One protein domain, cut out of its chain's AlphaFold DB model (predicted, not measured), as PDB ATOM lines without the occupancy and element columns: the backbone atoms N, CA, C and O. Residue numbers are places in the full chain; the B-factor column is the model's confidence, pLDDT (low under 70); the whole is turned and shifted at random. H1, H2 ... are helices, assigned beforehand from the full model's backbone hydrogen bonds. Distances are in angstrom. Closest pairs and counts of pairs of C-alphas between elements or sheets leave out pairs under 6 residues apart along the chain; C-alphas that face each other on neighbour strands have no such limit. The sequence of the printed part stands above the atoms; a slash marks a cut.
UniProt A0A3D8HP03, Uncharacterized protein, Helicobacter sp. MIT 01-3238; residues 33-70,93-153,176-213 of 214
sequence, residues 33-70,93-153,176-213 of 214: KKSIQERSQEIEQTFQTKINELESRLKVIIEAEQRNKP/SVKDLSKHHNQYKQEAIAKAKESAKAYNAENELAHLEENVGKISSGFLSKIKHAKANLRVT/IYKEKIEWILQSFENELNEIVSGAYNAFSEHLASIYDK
ATOM      1  N   LYS A  33     307.913 419.879 608.956       82.12
ATOM      2  CA  LYS A  33     306.489 419.560 609.139       82.12
ATOM      3  C   LYS A  33     305.711 419.459 607.832       82.12
ATOM      4  O   LYS A  33     304.955 418.511 607.658       82.12
ATOM      5  N   LYS A  34     305.903 420.404 606.908       85.00
ATOM      6  CA  LYS A  34     305.229 420.364 605.604       85.00
ATOM      7  C   LYS A  34     305.657 419.125 604.809       85.00
ATOM      8  O   LYS A  34     304.805 418.430 604.271       85.00
ATOM      9  N   SER A  35     306.950 418.797 604.833       86.50
ATOM     10  CA  SER A  35     307.480 417.593 604.181       86.50
ATOM     11  C   SER A  35     306.964 416.290 604.809       86.50
ATOM     12  O   SER A  35     306.724 415.321 604.092       86.50
ATOM     13  N   ILE A  36     306.766 416.243 606.133       89.38
ATOM     14  CA  ILE A  36     306.150 415.084 606.800       89.38
ATOM     15  C   ILE A  36     304.695 414.931 606.357       89.38
ATOM     16  O   ILE A  36     304.291 413.832 605.999       89.38
ATOM     17  N   GLN A  37     303.921 416.018 606.336       89.81
ATOM     18  CA  GLN A  37     302.514 415.983 605.928       89.81
ATOM     19  C   GLN A  37     302.339 415.526 604.476       89.81
ATOM     20  O   GLN A  37     301.520 414.648 604.212       89.81
ATOM     21  N   GLU A  38     303.127 416.079 603.549       91.56
ATOM     22  CA  GLU A  38     303.114 415.675 602.137       91.56
ATOM     23  C   GLU A  38     303.451 414.187 601.992       91.56
ATOM     24  O   GLU A  38     302.728 413.442 601.328       91.56
ATOM     25  N   ARG A  39     304.483 413.708 602.696       92.25
ATOM     26  CA  ARG A  39     304.850 412.293 602.640       92.25
ATOM     27  C   ARG A  39     303.815 411.379 603.289       92.25
ATOM     28  O   ARG A  39     303.571 410.298 602.761       92.25
ATOM     29  N   SER A  40     303.191 411.782 604.396       92.38
ATOM     30  CA  SER A  40     302.088 411.022 604.994       92.38
ATOM     31  C   SER A  40     300.948 410.843 603.993       92.38
ATOM     32  O   SER A  40     300.463 409.728 603.829       92.38
ATOM     33  N   GLN A  41     300.590 411.889 603.241       92.94
ATOM     34  CA  GLN A  41     299.567 411.796 602.194       92.94
ATOM     35  C   GLN A  41     299.978 410.856 601.051       92.94
ATOM     36  O   GLN A  41     299.162 410.064 600.580       92.94
ATOM     37  N   GLU A  42     301.238 410.884 600.614       93.19
ATOM     38  CA  GLU A  42     301.747 409.933 599.612       93.19
ATOM     39  C   GLU A  42     301.688 408.480 600.109       93.19
ATOM     40  O   GLU A  42     301.315 407.567 599.361       93.19
ATOM     41  N   ILE A  43     302.039 408.253 601.380       94.69
ATOM     42  CA  ILE A  43     301.948 406.938 602.024       94.69
ATOM     43  C   ILE A  43     300.486 406.483 602.065       94.69
ATOM     44  O   ILE A  43     300.202 405.345 601.695       94.69
ATOM     45  N   GLU A  44     299.553 407.357 602.444       94.31
ATOM     46  CA  GLU A  44     298.113 407.070 602.473       94.31
ATOM     47  C   GLU A  44     297.563 406.713 601.088       94.31
ATOM     48  O   GLU A  44     296.826 405.735 600.943       94.31
ATOM     49  N   GLN A  45     297.952 407.453 600.048       94.31
ATOM     50  CA  GLN A  45     297.551 407.165 598.666       94.31
ATOM     51  C   GLN A  45     298.104 405.821 598.183       94.31
ATOM     52  O   GLN A  45     297.384 405.019 597.576       94.31
ATOM     53  N   THR A  46     299.373 405.543 598.487       94.62
ATOM     54  CA  THR A  46     300.014 404.262 598.164       94.62
ATOM     55  C   THR A  46     299.329 403.115 598.902       94.62
ATOM     56  O   THR A  46     299.049 402.071 598.311       94.62
ATOM     57  N   PHE A  47     299.008 403.317 600.181       95.50
ATOM     58  CA  PHE A  47     298.272 402.364 601.000       95.50
ATOM     59  C   PHE A  47     296.898 402.069 600.389       95.50
ATOM     60  O   PHE A  47     296.590 400.913 600.104       95.50
ATOM     61  N   GLN A  48     296.105 403.102 600.092       95.31
ATOM     62  CA  GLN A  48     294.791 402.961 599.464       95.31
ATOM     63  C   GLN A  48     294.866 402.212 598.129       95.31
ATOM     64  O   GLN A  48     294.028 401.352 597.861       95.31
ATOM     65  N   THR A  49     295.869 402.511 597.303       94.44
ATOM     66  CA  THR A  49     296.072 401.851 596.004       94.44
ATOM     67  C   THR A  49     296.318 400.356 596.185       94.44
ATOM     68  O   THR A  49     295.598 399.543 595.609       94.44
ATOM     69  N   LYS A  50     297.252 399.981 597.069       92.88
ATOM     70  CA  LYS A  50     297.550 398.572 597.364       92.88
ATOM     71  C   LYS A  50     296.352 397.834 597.958       92.88
ATOM     72  O   LYS A  50     296.115 396.677 597.616       92.88
ATOM     73  N   ILE A  51     295.561 398.494 598.807       95.25
ATOM     74  CA  ILE A  51     294.320 397.914 599.334       95.25
ATOM     75  C   ILE A  51     293.280 397.721 598.225       95.25
ATOM     76  O   ILE A  51     292.661 396.664 598.169       95.25
ATOM     77  N   ASN A  52     293.118 398.672 597.304       91.50
ATOM     78  CA  ASN A  52     292.198 398.524 596.171       91.50
ATOM     79  C   ASN A  52     292.610 397.374 595.236       91.50
ATOM     80  O   ASN A  52     291.762 396.617 594.761       91.50
ATOM     81  N   GLU A  53     293.909 397.208 594.987       89.88
ATOM     82  CA  GLU A  53     294.445 396.076 594.223       89.88
ATOM     83  C   GLU A  53     294.182 394.743 594.931       89.88
ATOM     84  O   GLU A  53     293.757 393.768 594.306       89.88
ATOM     85  N   LEU A  54     294.401 394.700 596.246       89.62
ATOM     86  CA  LEU A  54     294.129 393.536 597.081       89.62
ATOM     87  C   LEU A  54     292.628 393.192 597.084       89.62
ATOM     88  O   LEU A  54     292.247 392.035 596.917       89.62
ATOM     89  N   GLU A  55     291.759 394.196 597.173       89.62
ATOM     90  CA  GLU A  55     290.308 394.041 597.055       89.62
ATOM     91  C   GLU A  55     289.869 393.498 595.697       89.62
ATOM     92  O   GLU A  55     289.029 392.595 595.632       89.62
ATOM     93  N   SER A  56     290.437 394.030 594.616       86.62
ATOM     94  CA  SER A  56     290.151 393.578 593.255       86.62
ATOM     95  C   SER A  56     290.531 392.106 593.076       86.62
ATOM     96  O   SER A  56     289.709 391.299 592.631       86.62
ATOM     97  N   ARG A  57     291.736 391.720 593.520       83.56
ATOM     98  CA  ARG A  57     292.204 390.325 593.492       83.56
ATOM     99  C   ARG A  57     291.297 389.405 594.311       83.56
ATOM    100  O   ARG A  57     290.913 388.342 593.822       83.56
ATOM    101  N   LEU A  58     290.900 389.825 595.514       84.81
ATOM    102  CA  LEU A  58     289.993 389.057 596.370       84.81
ATOM    103  C   LEU A  58     288.648 388.802 595.677       84.81
ATOM    104  O   LEU A  58     288.149 387.676 595.692       84.81
ATOM    105  N   LYS A  59     288.073 389.832 595.046       85.25
ATOM    106  CA  LYS A  59     286.803 389.726 594.319       85.25
ATOM    107  C   LYS A  59     286.893 388.714 593.176       85.25
ATOM    108  O   LYS A  59     286.056 387.818 593.105       85.25
ATOM    109  N   VAL A  60     287.916 388.827 592.327       79.12
ATOM    110  CA  VAL A  60     288.117 387.919 591.184       79.12
ATOM    111  C   VAL A  60     288.249 386.468 591.648       79.12
ATOM    112  O   VAL A  60     287.608 385.586 591.079       79.12
ATOM    113  N   ILE A  61     289.027 386.217 592.707       74.94
ATOM    114  CA  ILE A  61     289.217 384.863 593.240       74.94
ATOM    115  C   ILE A  61     287.912 384.314 593.818       74.94
ATOM    116  O   ILE A  61     287.524 383.201 593.473       74.94
ATOM    117  N   ILE A  62     287.196 385.079 594.648       75.50
ATOM    118  CA  ILE A  62     285.919 384.621 595.218       75.50
ATOM    119  C   ILE A  62     284.906 384.311 594.107       75.50
ATOM    120  O   ILE A  62     284.231 383.285 594.174       75.50
ATOM    121  N   GLU A  63     284.798 385.157 593.081       76.62
ATOM    122  CA  GLU A  63     283.888 384.928 591.952       76.62
ATOM    123  C   GLU A  63     284.269 383.682 591.140       76.62
ATOM    124  O   GLU A  63     283.393 382.889 590.788       76.62
ATOM    125  N   ALA A  64     285.560 383.477 590.866       69.44
ATOM    126  CA  ALA A  64     286.046 382.288 590.169       69.44
ATOM    127  C   ALA A  64     285.752 381.005 590.967       69.44
ATOM    128  O   ALA A  64     285.254 380.025 590.412       69.44
ATOM    129  N   GLU A  65     285.987 381.026 592.279       69.12
ATOM    130  CA  GLU A  65     285.708 379.892 593.165       69.12
ATOM    131  C   GLU A  65     284.204 379.609 593.294       69.12
ATOM    132  O   GLU A  65     283.785 378.453 593.305       69.12
ATOM    133  N   GLN A  66     283.360 380.644 593.317       70.19
ATOM    134  CA  GLN A  66     281.905 380.474 593.319       70.19
ATOM    135  C   GLN A  66     281.386 379.837 592.024       70.19
ATOM    136  O   GLN A  66     280.488 378.994 592.089       70.19
ATOM    137  N   ARG A  67     281.946 380.203 590.863       67.25
ATOM    138  CA  ARG A  67     281.567 379.629 589.557       67.25
ATOM    139  C   ARG A  67     282.023 378.177 589.403       67.25
ATOM    140  O   ARG A  67     281.287 377.372 588.842       67.25
ATOM    141  N   ASN A  68     283.190 377.833 589.947       62.12
ATOM    142  CA  ASN A  68     283.798 376.505 589.806       62.12
ATOM    143  C   ASN A  68     283.488 375.544 590.965       62.12
ATOM    144  O   ASN A  68     284.001 374.427 590.991       62.12
ATOM    145  N   LYS A  69     282.611 375.937 591.894       60.25
ATOM    146  CA  LYS A  69     282.213 375.158 593.077       60.25
ATOM    147  C   LYS A  69     281.896 373.669 592.821       60.25
ATOM    148  O   LYS A  69     282.266 372.861 593.671       60.25
ATOM    149  N   PRO A  70     281.257 373.262 591.700       56.69
ATOM    150  CA  PRO A  70     281.005 371.846 591.402       56.69
ATOM    151  C   PRO A  70     282.251 371.051 590.967       56.69
ATOM    152  O   PRO A  70     282.221 369.829 590.986       56.69
ATOM    153  N   SER A  93     302.047 376.063 609.746       66.12
ATOM    154  CA  SER A  93     300.597 376.167 609.883       66.12
ATOM    155  C   SER A  93     300.106 377.566 609.487       66.12
ATOM    156  O   SER A  93     300.808 378.560 609.680       66.12
ATOM    157  N   VAL A  94     298.846 377.665 609.031       68.62
ATOM    158  CA  VAL A  94     298.107 378.939 608.832       68.62
ATOM    159  C   VAL A  94     298.352 379.911 609.992       68.62
ATOM    160  O   VAL A  94     298.512 381.117 609.810       68.62
ATOM    161  N   LYS A  95     298.359 379.358 611.208       75.31
ATOM    162  CA  LYS A  95     298.462 380.085 612.466       75.31
ATOM    163  C   LYS A  95     299.863 380.651 612.687       75.31
ATOM    164  O   LYS A  95     299.973 381.786 613.142       75.31
ATOM    165  N   ASP A  96     300.904 379.891 612.364       74.69
ATOM    166  CA  ASP A  96     302.293 380.335 612.526       74.69
ATOM    167  C   ASP A  96     302.632 381.429 611.516       74.69
ATOM    168  O   ASP A  96     303.188 382.462 611.888       74.69
ATOM    169  N   LEU A  97     302.172 381.267 610.273       72.06
ATOM    170  CA  LEU A  97     302.292 382.283 609.233       72.06
ATOM    171  C   LEU A  97     301.588 383.582 609.660       72.06
ATOM    172  O   LEU A  97     302.188 384.654 609.687       72.06
ATOM    173  N   SER A  98     300.326 383.483 610.089       79.19
ATOM    174  CA  SER A  98     299.553 384.626 610.591       79.19
ATOM    175  C   SER A  98     300.250 385.335 611.759       79.19
ATOM    176  O   SER A  98     300.310 386.568 611.806       79.19
ATOM    177  N   LYS A  99     300.835 384.562 612.687       86.12
ATOM    178  CA  LYS A  99     301.599 385.093 613.818       86.12
ATOM    179  C   LYS A  99     302.811 385.895 613.345       86.12
ATOM    180  O   LYS A  99     303.005 386.998 613.847       86.12
ATOM    181  N   HIS A 100     303.570 385.378 612.380       82.06
ATOM    182  CA  HIS A 100     304.740 386.058 611.824       82.06
ATOM    183  C   HIS A 100     304.375 387.413 611.196       82.06
ATOM    184  O   HIS A 100     304.929 388.439 611.587       82.06
ATOM    185  N   HIS A 101     303.379 387.462 610.301       85.31
ATOM    186  CA  HIS A 101     302.969 388.734 609.681       85.31
ATOM    187  C   HIS A 101     302.389 389.724 610.696       85.31
ATOM    188  O   HIS A 101     302.604 390.931 610.588       85.31
ATOM    189  N   ASN A 102     301.653 389.238 611.702       90.12
ATOM    190  CA  ASN A 102     301.148 390.117 612.748       90.12
ATOM    191  C   ASN A 102     302.284 390.665 613.620       90.12
ATOM    192  O   ASN A 102     302.235 391.836 613.983       90.12
ATOM    193  N   GLN A 103     303.296 389.854 613.934       90.31
ATOM    194  CA  GLN A 103     304.474 390.305 614.672       90.31
ATOM    195  C   GLN A 103     305.209 391.408 613.902       90.31
ATOM    196  O   GLN A 103     305.404 392.488 614.453       90.31
ATOM    197  N   TYR A 104     305.496 391.187 612.617       88.12
ATOM    198  CA  TYR A 104     306.151 392.181 611.763       88.12
ATOM    199  C   TYR A 104     305.379 393.511 611.708       88.12
ATOM    200  O   TYR A 104     305.955 394.592 611.828       88.12
ATOM    201  N   LYS A 105     304.043 393.437 611.638       94.75
ATOM    202  CA  LYS A 105     303.177 394.618 611.724       94.75
ATOM    203  C   LYS A 105     303.317 395.363 613.048       94.75
ATOM    204  O   LYS A 105     303.403 396.587 613.040       94.75
ATOM    205  N   GLN A 106     303.312 394.656 614.179       96.38
ATOM    206  CA  GLN A 106     303.457 395.305 615.486       96.38
ATOM    207  C   GLN A 106     304.833 395.956 615.648       96.38
ATOM    208  O   GLN A 106     304.917 397.057 616.186       96.38
ATOM    209  N   GLU A 107     305.891 395.318 615.144       95.06
ATOM    210  CA  GLU A 107     307.250 395.867 615.148       95.06
ATOM    211  C   GLU A 107     307.336 397.165 614.328       95.06
ATOM    212  O   GLU A 107     307.853 398.169 614.820       95.06
ATOM    213  N   ALA A 108     306.753 397.194 613.124       95.62
ATOM    214  CA  ALA A 108     306.706 398.399 612.291       95.62
ATOM    215  C   ALA A 108     305.926 399.548 612.961       95.62
ATOM    216  O   ALA A 108     306.378 400.694 612.961       95.62
ATOM    217  N   ILE A 109     304.777 399.244 613.581       96.88
ATOM    218  CA  ILE A 109     303.977 400.231 614.326       96.88
ATOM    219  C   ILE A 109     304.774 400.790 615.509       96.88
ATOM    220  O   ILE A 109     304.800 402.004 615.715       96.88
ATOM    221  N   ALA A 110     305.424 399.924 616.291       97.38
ATOM    222  CA  ALA A 110     306.229 400.342 617.434       97.38
ATOM    223  C   ALA A 110     307.375 401.265 616.996       97.38
ATOM    224  O   ALA A 110     307.514 402.362 617.535       97.38
ATOM    225  N   LYS A 111     308.112 400.882 615.946       96.88
ATOM    226  CA  LYS A 111     309.192 401.693 615.370       96.88
ATOM    227  C   LYS A 111     308.704 403.066 614.903       96.88
ATOM    228  O   LYS A 111     309.356 404.079 615.162       96.88
ATOM    229  N   ALA A 112     307.557 403.126 614.229       96.12
ATOM    230  CA  ALA A 112     306.973 404.390 613.789       96.12
ATOM    231  C   ALA A 112     306.574 405.288 614.968       96.12
ATOM    232  O   ALA A 112     306.826 406.489 614.916       96.12
ATOM    233  N   LYS A 113     306.024 404.717 616.048       97.62
ATOM    234  CA  LYS A 113     305.686 405.453 617.280       97.62
ATOM    235  C   LYS A 113     306.919 405.993 617.991       97.62
ATOM    236  O   LYS A 113     306.931 407.153 618.392       97.62
ATOM    237  N   GLU A 114     307.959 405.175 618.116       96.75
ATOM    238  CA  GLU A 114     309.239 405.603 618.680       96.75
ATOM    239  C   GLU A 114     309.853 406.741 617.859       96.75
ATOM    240  O   GLU A 114     310.246 407.759 618.425       96.75
ATOM    241  N   SER A 115     309.842 406.617 616.529       93.69
ATOM    242  CA  SER A 115     310.337 407.655 615.617       93.69
ATOM    243  C   SER A 115     309.515 408.941 615.732       93.69
ATOM    244  O   SER A 115     310.069 410.024 615.898       93.69
ATOM    245  N   ALA A 116     308.184 408.848 615.709       94.19
ATOM    246  CA  ALA A 116     307.306 410.008 615.839       94.19
ATOM    247  C   ALA A 116     307.550 410.764 617.149       94.19
ATOM    248  O   ALA A 116     307.635 411.992 617.139       94.19
ATOM    249  N   LYS A 117     307.735 410.036 618.254       95.19
ATOM    250  CA  LYS A 117     308.077 410.619 619.552       95.19
ATOM    251  C   LYS A 117     309.462 411.267 619.546       95.19
ATOM    252  O   LYS A 117     309.613 412.372 620.056       95.19
ATOM    253  N   ALA A 118     310.466 410.612 618.960       92.69
ATOM    254  CA  ALA A 118     311.828 411.141 618.880       92.69
ATOM    255  C   ALA A 118     311.904 412.459 618.087       92.69
ATOM    256  O   ALA A 118     312.660 413.357 618.454       92.69
ATOM    257  N   TYR A 119     311.088 412.596 617.038       89.44
ATOM    258  CA  TYR A 119     311.126 413.737 616.119       89.44
ATOM    259  C   TYR A 119     309.951 414.720 616.265       89.44
ATOM    260  O   TYR A 119     309.769 415.585 615.409       89.44
ATOM    261  N   ASN A 120     309.166 414.631 617.347       90.56
ATOM    262  CA  ASN A 120     307.987 415.476 617.608       90.56
ATOM    263  C   ASN A 120     306.960 415.495 616.450       90.56
ATOM    264  O   ASN A 120     306.427 416.551 616.100       90.56
ATOM    265  N   ALA A 121     306.697 414.326 615.857       92.50
ATOM    266  CA  ALA A 121     305.782 414.109 614.730       92.50
ATOM    267  C   ALA A 121     304.576 413.210 615.098       92.50
ATOM    268  O   ALA A 121     304.022 412.500 614.258       92.50
ATOM    269  N   GLU A 122     304.193 413.183 616.379       94.75
ATOM    270  CA  GLU A 122     303.114 412.331 616.908       94.75
ATOM    271  C   GLU A 122     301.740 412.671 616.309       94.75
ATOM    272  O   GLU A 122     300.938 411.770 616.072       94.75
ATOM    273  N   ASN A 123     301.481 413.948 616.007       93.38
ATOM    274  CA  ASN A 123     300.224 414.377 615.387       93.38
ATOM    275  C   ASN A 123     300.112 413.869 613.944       93.38
ATOM    276  O   ASN A 123     299.064 413.381 613.527       93.38
ATOM    277  N   GLU A 124     301.196 413.968 613.177       93.19
ATOM    278  CA  GLU A 124     301.264 413.487 611.802       93.19
ATOM    279  C   GLU A 124     301.139 411.961 611.739       93.19
ATOM    280  O   GLU A 124     300.466 411.441 610.847       93.19
ATOM    281  N   LEU A 125     301.718 411.248 612.714       95.56
ATOM    282  CA  LEU A 125     301.499 409.812 612.861       95.56
ATOM    283  C   LEU A 125     300.031 409.506 613.181       95.56
ATOM    284  O   LEU A 125     299.455 408.644 612.530       95.56
ATOM    285  N   ALA A 126     299.408 410.210 614.129       95.00
ATOM    286  CA  ALA A 126     298.014 409.963 614.504       95.00
ATOM    287  C   ALA A 126     297.049 410.099 613.309       95.00
ATOM    288  O   ALA A 126     296.150 409.274 613.147       95.00
ATOM    289  N   HIS A 127     297.273 411.087 612.437       94.25
ATOM    290  CA  HIS A 127     296.509 411.230 611.194       94.25
ATOM    291  C   HIS A 127     296.704 410.043 610.239       94.25
ATOM    292  O   HIS A 127     295.723 409.498 609.729       94.25
ATOM    293  N   LEU A 128     297.950 409.597 610.052       95.00
ATOM    294  CA  LEU A 128     298.246 408.404 609.259       95.00
ATOM    295  C   LEU A 128     297.558 407.159 609.849       95.00
ATOM    296  O   LEU A 128     296.953 406.384 609.109       95.00
ATOM    297  N   GLU A 129     297.617 406.971 611.173       96.38
ATOM    298  CA  GLU A 129     296.992 405.841 611.874       96.38
ATOM    299  C   GLU A 129     295.471 405.818 611.685       96.38
ATOM    300  O   GLU A 129     294.897 404.756 611.428       96.38
ATOM    301  N   GLU A 130     294.815 406.977 611.772       96.06
ATOM    302  CA  GLU A 130     293.376 407.107 611.542       96.06
ATOM    303  C   GLU A 130     293.001 406.673 610.117       96.06
ATOM    304  O   GLU A 130     292.104 405.841 609.923       96.06
ATOM    305  N   ASN A 131     293.724 407.179 609.114       93.56
ATOM    306  CA  ASN A 131     293.452 406.893 607.708       93.56
ATOM    307  C   ASN A 131     293.738 405.428 607.350       93.56
ATOM    308  O   ASN A 131     292.874 404.741 606.792       93.56
ATOM    309  N   VAL A 132     294.908 404.910 607.736       94.44
ATOM    310  CA  VAL A 132     295.273 403.494 607.561       94.44
ATOM    311  C   VAL A 132     294.265 402.588 608.271       94.44
ATOM    312  O   VAL A 132     293.822 401.589 607.695       94.44
ATOM    313  N   GLY A 133     293.848 402.943 609.489       92.62
ATOM    314  CA  GLY A 133     292.855 402.205 610.267       92.62
ATOM    315  C   GLY A 133     291.491 402.149 609.578       92.62
ATOM    316  O   GLY A 133     290.912 401.067 609.433       92.62
ATOM    317  N   LYS A 134     291.003 403.288 609.075       93.75
ATOM    318  CA  LYS A 134     289.733 403.378 608.344       93.75
ATOM    319  C   LYS A 134     289.739 402.502 607.091       93.75
ATOM    320  O   LYS A 134     288.832 401.687 606.921       93.75
ATOM    321  N   ILE A 135     290.773 402.610 606.260       90.19
ATOM    322  CA  ILE A 135     290.894 401.835 605.016       90.19
ATOM    323  C   ILE A 135     291.012 400.331 605.327       90.19
ATOM    324  O   ILE A 135     290.267 399.520 604.771       90.19
ATOM    325  N   SER A 136     291.871 399.959 606.283       92.12
ATOM    326  CA  SER A 136     292.051 398.563 606.713       92.12
ATOM    327  C   SER A 136     290.752 397.945 607.227       92.12
ATOM    328  O   SER A 136     290.440 396.797 606.911       92.12
ATOM    329  N   SER A 137     289.970 398.701 608.004       91.00
ATOM    330  CA  SER A 137     288.702 398.222 608.566       91.00
ATOM    331  C   SER A 137     287.679 397.868 607.481       91.00
ATOM    332  O   SER A 137     286.995 396.846 607.588       91.00
ATOM    333  N   GLY A 138     287.627 398.655 606.399       91.62
ATOM    334  CA  GLY A 138     286.770 398.387 605.246       91.62
ATOM    335  C   GLY A 138     287.134 397.073 604.558       91.62
ATOM    336  O   GLY A 138     286.259 396.237 604.308       91.62
ATOM    337  N   PHE A 139     288.428 396.845 604.331       92.19
ATOM    338  CA  PHE A 139     288.914 395.611 603.720       92.19
ATOM    339  C   PHE A 139     288.702 394.379 604.617       92.19
ATOM    340  O   PHE A 139     288.169 393.359 604.172       92.19
ATOM    341  N   LEU A 140     289.031 394.480 605.908       92.00
ATOM    342  CA  LEU A 140     288.820 393.401 606.880       92.00
ATOM    343  C   LEU A 140     287.344 393.013 607.007       92.00
ATOM    344  O   LEU A 140     287.026 391.833 607.166       92.00
ATOM    345  N   SER A 141     286.431 393.981 606.893       92.19
ATOM    346  CA  SER A 141     284.996 393.699 606.844       92.19
ATOM    347  C   SER A 141     284.643 392.811 605.646       92.19
ATOM    348  O   SER A 141     283.951 391.804 605.809       92.19
ATOM    349  N   LYS A 142     285.188 393.095 604.454       89.31
ATOM    350  CA  LYS A 142     284.983 392.267 603.250       89.31
ATOM    351  C   LYS A 142     285.504 390.841 603.442       89.31
ATOM    352  O   LYS A 142     284.785 389.891 603.129       89.31
ATOM    353  N   ILE A 143     286.690 390.672 604.034       89.50
ATOM    354  CA  ILE A 143     287.220 389.344 604.389       89.50
ATOM    355  C   ILE A 143     286.292 388.634 605.380       89.50
ATOM    356  O   ILE A 143     285.954 387.466 605.188       89.50
ATOM    357  N   LYS A 144     285.830 389.326 606.427       89.44
ATOM    358  CA  LYS A 144     284.906 388.764 607.421       89.44
ATOM    359  C   LYS A 144     283.592 388.309 606.781       89.44
ATOM    360  O   LYS A 144     283.115 387.217 607.094       89.44
ATOM    361  N   HIS A 145     283.030 389.100 605.868       86.38
ATOM    362  CA  HIS A 145     281.840 388.729 605.101       86.38
ATOM    363  C   HIS A 145     282.089 387.502 604.217       86.38
ATOM    364  O   HIS A 145     281.272 386.579 604.216       86.38
ATOM    365  N   ALA A 146     283.239 387.430 603.540       81.94
ATOM    366  CA  ALA A 146     283.631 386.246 602.780       81.94
ATOM    367  C   ALA A 146     283.722 385.002 603.684       81.94
ATOM    368  O   ALA A 146     283.114 383.978 603.371       81.94
ATOM    369  N   LYS A 147     284.371 385.109 604.855       83.06
ATOM    370  CA  LYS A 147     284.452 384.030 605.860       83.06
ATOM    371  C   LYS A 147     283.066 383.574 606.340       83.06
ATOM    372  O   LYS A 147     282.839 382.378 606.516       83.06
ATOM    373  N   ALA A 148     282.135 384.505 606.557       81.94
ATOM    374  CA  ALA A 148     280.780 384.192 607.009       81.94
ATOM    375  C   ALA A 148     279.975 383.427 605.945       81.94
ATOM    376  O   ALA A 148     279.367 382.405 606.261       81.94
ATOM    377  N   ASN A 149     280.040 383.855 604.681       73.19
ATOM    378  CA  ASN A 149     279.323 383.214 603.572       73.19
ATOM    379  C   ASN A 149     279.768 381.756 603.329       73.19
ATOM    380  O   ASN A 149     278.982 380.932 602.857       73.19
ATOM    381  N   LEU A 150     280.995 381.398 603.720       66.00
ATOM    382  CA  LEU A 150     281.484 380.014 603.671       66.00
ATOM    383  C   LEU A 150     280.807 379.098 604.685       66.00
ATOM    384  O   LEU A 150     280.605 377.921 604.402       66.00
ATOM    385  N   ARG A 151     280.445 379.617 605.863       60.09
ATOM    386  CA  ARG A 151     279.824 378.815 606.929       60.09
ATOM    387  C   ARG A 151     278.377 378.437 606.618       60.09
ATOM    388  O   ARG A 151     277.889 377.456 607.165       60.09
ATOM    389  N   VAL A 152     277.709 379.211 605.764       56.12
ATOM    390  CA  VAL A 152     276.270 379.084 605.484       56.12
ATOM    391  C   VAL A 152     275.985 378.177 604.285       56.12
ATOM    392  O   VAL A 152     274.852 377.741 604.124       56.12
ATOM    393  N   THR A 153     276.981 377.827 603.457       50.38
ATOM    394  CA  THR A 153     276.733 376.882 602.356       50.38
ATOM    395  C   THR A 153     276.538 375.469 602.925       50.38
ATOM    396  O   THR A 153     277.507 374.893 603.422       50.38
ATOM    397  N   ILE A 176     287.180 370.067 601.673       66.56
ATOM    398  CA  ILE A 176     288.381 370.507 600.941       66.56
ATOM    399  C   ILE A 176     288.229 371.957 600.459       66.56
ATOM    400  O   ILE A 176     289.111 372.794 600.644       66.56
ATOM    401  N   TYR A 177     287.046 372.287 599.941       67.25
ATOM    402  CA  TYR A 177     286.674 373.638 599.531       67.25
ATOM    403  C   TYR A 177     286.726 374.651 600.686       67.25
ATOM    404  O   TYR A 177     287.207 375.770 600.520       67.25
ATOM    405  N   LYS A 178     286.247 374.279 601.876       71.94
ATOM    406  CA  LYS A 178     286.272 375.166 603.046       71.94
ATOM    407  C   LYS A 178     287.705 375.473 603.474       71.94
ATOM    408  O   LYS A 178     288.030 376.635 603.689       71.94
ATOM    409  N   GLU A 179     288.544 374.448 603.564       71.44
ATOM    410  CA  GLU A 179     289.961 374.607 603.901       71.44
ATOM    411  C   GLU A 179     290.693 375.465 602.860       71.44
ATOM    412  O   GLU A 179     291.428 376.385 603.218       71.44
ATOM    413  N   LYS A 180     290.398 375.248 601.574       72.19
ATOM    414  CA  LYS A 180     290.926 376.040 600.461       72.19
ATOM    415  C   LYS A 180     290.643 377.533 600.615       72.19
ATOM    416  O   LYS A 180     291.560 378.352 600.554       72.19
ATOM    417  N   ILE A 181     289.378 377.901 600.821       73.88
ATOM    418  CA  ILE A 181     289.015 379.314 600.942       73.88
ATOM    419  C   ILE A 181     289.540 379.911 602.257       73.88
ATOM    420  O   ILE A 181     289.942 381.071 602.268       73.88
ATOM    421  N   GLU A 182     289.589 379.150 603.355       77.62
ATOM    422  CA  GLU A 182     290.193 379.621 604.612       77.62
ATOM    423  C   GLU A 182     291.665 380.015 604.418       77.62
ATOM    424  O   GLU A 182     292.063 381.096 604.856       77.62
ATOM    425  N   TRP A 183     292.440 379.206 603.691       76.31
ATOM    426  CA  TRP A 183     293.823 379.525 603.327       76.31
ATOM    427  C   TRP A 183     293.941 380.764 602.443       76.31
ATOM    428  O   TRP A 183     294.756 381.642 602.729       76.31
ATOM    429  N   ILE A 184     293.107 380.869 601.404       77.75
ATOM    430  CA  ILE A 184     293.078 382.048 600.530       77.75
ATOM    431  C   ILE A 184     292.810 383.292 601.377       77.75
ATOM    432  O   ILE A 184     293.602 384.227 601.364       77.75
ATOM    433  N   LEU A 185     291.751 383.293 602.184       84.69
ATOM    434  CA  LEU A 185     291.403 384.449 603.007       84.69
ATOM    435  C   LEU A 185     292.487 384.784 604.039       84.69
ATOM    436  O   LEU A 185     292.711 385.967 604.287       84.69
ATOM    437  N   GLN A 186     293.195 383.793 604.597       84.25
ATOM    438  CA  GLN A 186     294.350 384.064 605.456       84.25
ATOM    439  C   GLN A 186     295.483 384.757 604.688       84.25
ATOM    440  O   GLN A 186     296.080 385.688 605.222       84.25
ATOM    441  N   SER A 187     295.780 384.339 603.453       82.62
ATOM    442  CA  SER A 187     296.834 384.978 602.650       82.62
ATOM    443  C   SER A 187     296.539 386.462 602.402       82.62
ATOM    444  O   SER A 187     297.417 387.296 602.591       82.62
ATOM    445  N   PHE A 188     295.277 386.814 602.141       88.62
ATOM    446  CA  PHE A 188     294.845 388.206 602.006       88.62
ATOM    447  C   PHE A 188     294.977 389.006 603.315       88.62
ATOM    448  O   PHE A 188     295.339 390.181 603.283       88.62
ATOM    449  N   GLU A 189     294.720 388.395 604.479       90.62
ATOM    450  CA  GLU A 189     294.976 389.036 605.783       90.62
ATOM    451  C   GLU A 189     296.475 389.242 606.041       90.62
ATOM    452  O   GLU A 189     296.870 390.230 606.663       90.62
ATOM    453  N   ASN A 190     297.315 388.328 605.561       87.94
ATOM    454  CA  ASN A 190     298.763 388.431 605.689       87.94
ATOM    455  C   ASN A 190     299.332 389.519 604.772       87.94
ATOM    456  O   ASN A 190     300.082 390.366 605.251       87.94
ATOM    457  N   GLU A 191     298.906 389.569 603.507       89.06
ATOM    458  CA  GLU A 191     299.257 390.653 602.579       89.06
ATOM    459  C   GLU A 191     298.799 392.017 603.117       89.06
ATOM    460  O   GLU A 191     299.549 392.990 603.058       89.06
ATOM    461  N   LEU A 192     297.609 392.102 603.729       94.00
ATOM    462  CA  LEU A 192     297.183 393.316 604.431       94.00
ATOM    463  C   LEU A 192     298.184 393.711 605.526       94.00
ATOM    464  O   LEU A 192     298.569 394.876 605.605       94.00
ATOM    465  N   ASN A 193     298.597 392.768 606.378       92.88
ATOM    466  CA  ASN A 193     299.561 393.052 607.443       92.88
ATOM    467  C   ASN A 193     300.893 393.569 606.875       92.88
ATOM    468  O   ASN A 193     301.471 394.489 607.453       92.88
ATOM    469  N   GLU A 194     301.364 393.038 605.746       92.00
ATOM    470  CA  GLU A 194     302.568 393.532 605.065       92.00
ATOM    471  C   GLU A 194     302.395 394.952 604.524       92.00
ATOM    472  O   GLU A 194     303.265 395.797 604.732       92.00
ATOM    473  N   ILE A 195     301.261 395.249 603.881       93.06
ATOM    474  CA  ILE A 195     300.960 396.590 603.360       93.06
ATOM    475  C   ILE A 195     300.899 397.607 604.508       93.06
ATOM    476  O   ILE A 195     301.464 398.695 604.392       93.06
ATOM    477  N   VAL A 196     300.269 397.239 605.631       95.94
ATOM    478  CA  VAL A 196     300.248 398.061 606.850       95.94
ATOM    479  C   VAL A 196     301.669 398.287 607.355       95.94
ATOM    480  O   VAL A 196     302.073 399.433 607.531       95.94
ATOM    481  N   SER A 197     302.455 397.222 607.518       93.88
ATOM    482  CA  SER A 197     303.853 397.320 607.963       93.88
ATOM    483  C   SER A 197     304.668 398.259 607.070       93.88
ATOM    484  O   SER A 197     305.407 399.104 607.569       93.88
ATOM    485  N   GLY A 198     304.486 398.162 605.750       93.31
ATOM    486  CA  GLY A 198     305.137 399.025 604.769       93.31
ATOM    487  C   GLY A 198     304.790 400.506 604.931       93.31
ATOM    488  O   GLY A 198     305.681 401.342 604.816       93.31
ATOM    489  N   ALA A 199     303.537 400.842 605.253       96.25
ATOM    490  CA  ALA A 199     303.136 402.229 605.499       96.25
ATOM    491  C   ALA A 199     303.835 402.821 606.737       96.25
ATOM    492  O   ALA A 199     304.391 403.917 606.668       96.25
ATOM    493  N   TYR A 200     303.871 402.074 607.846       97.25
ATOM    494  CA  TYR A 200     304.530 402.521 609.079       97.25
ATOM    495  C   TYR A 200     306.056 402.602 608.931       97.25
ATOM    496  O   TYR A 200     306.669 403.569 609.387       97.25
ATOM    497  N   ASN A 201     306.674 401.637 608.241       96.94
ATOM    498  CA  ASN A 201     308.104 401.689 607.944       96.94
ATOM    499  C   ASN A 201     308.447 402.905 607.080       96.94
ATOM    500  O   ASN A 201     309.332 403.667 607.465       96.94
ATOM    501  N   ALA A 202     307.696 403.157 606.002       95.19
ATOM    502  CA  ALA A 202     307.908 404.315 605.134       95.19
ATOM    503  C   ALA A 202     307.794 405.648 605.890       95.19
ATOM    504  O   ALA A 202     308.562 406.573 605.626       95.19
ATOM    505  N   PHE A 203     306.874 405.744 606.855       96.19
ATOM    506  CA  PHE A 203     306.763 406.917 607.722       96.19
ATOM    507  C   PHE A 203     307.998 407.075 608.621       96.19
ATOM    508  O   PHE A 203     308.604 408.145 608.652       96.19
ATOM    509  N   SER A 204     308.419 406.004 609.305       95.56
ATOM    510  CA  SER A 204     309.610 406.028 610.171       95.56
ATOM    511  C   SER A 204     310.896 406.367 609.405       95.56
ATOM    512  O   SER A 204     311.705 407.168 609.868       95.56
ATOM    513  N   GLU A 205     311.059 405.807 608.205       94.19
ATOM    514  CA  GLU A 205     312.201 406.048 607.323       94.19
ATOM    515  C   GLU A 205     312.222 407.489 606.823       94.19
ATOM    516  O   GLU A 205     313.286 408.103 606.760       94.19
ATOM    517  N   HIS A 206     311.052 408.058 606.518       93.44
ATOM    518  CA  HIS A 206     310.963 409.461 606.131       93.44
ATOM    519  C   HIS A 206     311.388 410.390 607.264       93.44
ATOM    520  O   HIS A 206     312.183 411.300 607.029       93.44
ATOM    521  N   LEU A 207     310.927 410.136 608.494       91.12
ATOM    522  CA  LEU A 207     311.355 410.912 609.658       91.12
ATOM    523  C   LEU A 207     312.875 410.843 609.846       91.12
ATOM    524  O   LEU A 207     313.523 411.887 609.910       91.12
ATOM    525  N   ALA A 208     313.458 409.643 609.828       89.31
ATOM    526  CA  ALA A 208     314.910 409.486 609.891       89.31
ATOM    527  C   ALA A 208     315.612 410.245 608.746       89.31
ATOM    528  O   ALA A 208     316.595 410.945 608.969       89.31
ATOM    529  N   SER A 209     315.073 410.217 607.523       89.19
ATOM    530  CA  SER A 209     315.663 410.925 606.374       89.19
ATOM    531  C   SER A 209     315.651 412.455 606.498       89.19
ATOM    532  O   SER A 209     316.468 413.135 605.870       89.19
ATOM    533  N   ILE A 210     314.723 413.011 607.281       86.75
ATOM    534  CA  ILE A 210     314.632 414.449 607.541       86.75
ATOM    535  C   ILE A 210     315.593 414.852 608.662       86.75
ATOM    536  O   ILE A 210     316.250 415.887 608.543       86.75
ATOM    537  N   TYR A 211     315.674 414.057 609.732       81.62
ATOM    538  CA  TYR A 211     316.305 414.466 610.992       81.62
ATOM    539  C   TYR A 211     317.666 413.813 611.284       81.62
ATOM    540  O   TYR A 211     318.464 414.415 611.999       81.62
ATOM    541  N   ASP A 212     317.978 412.652 610.699       80.38
ATOM    542  CA  ASP A 212     319.246 411.929 610.906       80.38
ATOM    543  C   ASP A 212     320.282 412.185 609.800       80.38
ATOM    544  O   ASP A 212     321.302 411.496 609.736       80.38
ATOM    545  N   LYS A 213     320.061 413.179 608.927       58.91
ATOM    546  CA  LYS A 213     321.070 413.631 607.954       58.91
ATOM    547  C   LYS A 213     322.288 414.217 608.683       58.91
ATOM    548  O   LYS A 213     322.358 415.421 608.918       58.91
TER     549      LYS A 213
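Overview. This is residues 33 to 70, 93 to 153 and 176 to 213 of the 214 residues of an uncharacterized protein of Helicobacter sp. MIT 01-3238 (UniProt A0A3D8HP03). Four long helices run nearly side by side as an up-and-down bundle, a rod in which each helix runs against the one before it in the chain. H1, H3 and H4 make a triangle seen along the rod, and H2 packs along H4 on the side away from H1, meeting H3 only near the turn that joins H2 to H3. That turn and both the first and the last printed residue lie at one end of the rod, while the cut ends lie toward the other. The printed part has 137 residues with four named helices, H1, H2, H3 and H4 in that order, and no named strand; its class is all helix. It is only just loose, close to compact, with a radius of gyration of the C-alphas of 17.4 A and spans of 60 by 27 by 21 A.

Arrangement. H1, residues 33 to 68, touches H3, residues 122 to 152, the closest C-alphas being those of Ser 40 and Leu 128, 6.3 A apart; the two run the same way at a shallow tilt of 6 degrees. H1 also touches H4, residues 176 to 211, closest at the C-alphas of Ile 43 and Ala 199, 6.0 A apart, and they run opposite ways at a shallow tilt of 10 degrees. H2, residues 94 to 118, is apart from H1. H2 touches H4 with 38 pairs of C-alphas within 8 A, the closest being those of Lys 105 and Ser 197, 4.7 A apart; they run the same way at a shallow tilt of 17 degrees. H2 and H3 form a helical hairpin, opposite ways at a shallow tilt of 15 degrees. In it residues 112 to 116 of H2 alone touch residues 122 to 125 of H3, closest at the C-alphas of Ala 116 and Glu 122, 4.9 A apart. H3 and H4 touch, closest at the C-alphas of Ile 143 and Leu 185, 6.6 A apart, and run opposite ways at a shallow tilt of 4 degrees. Every O i to N i+4 pair is within hydrogen-bond range in H1, H2 and H4, and 25 of 27 are in H3.

Along the chain. H1 begins at C-alpha 33, at (306.489, 419.560, 609.139), and is 52.4 A long from first to last C-alpha. H2 is 36.4 A long and H3 44.2 A, with C-alpha 122 at (303.114, 412.331, 616.908). H4 is 53.0 A long and ends at C-alpha 211, at (316.305, 414.466, 610.992).

Size, cuts and confidence. The two C-alphas farthest apart are those of Pro 70 and Lys 213, at 60.2 A. Residues 71 to 92 are not printed, with 27.3 A between C-alphas 70 and 93, nor are residues 154 to 175, with 13.4 A between C-alphas 153 and 176. The link from H2 to H3 is tight, with 3 residues. The mean pLDDT of the printed part is 86.2; residues 64 to 65, 67 to 70, 93 to 94, 150 to 153, 176 to 177 and 213 are under 70.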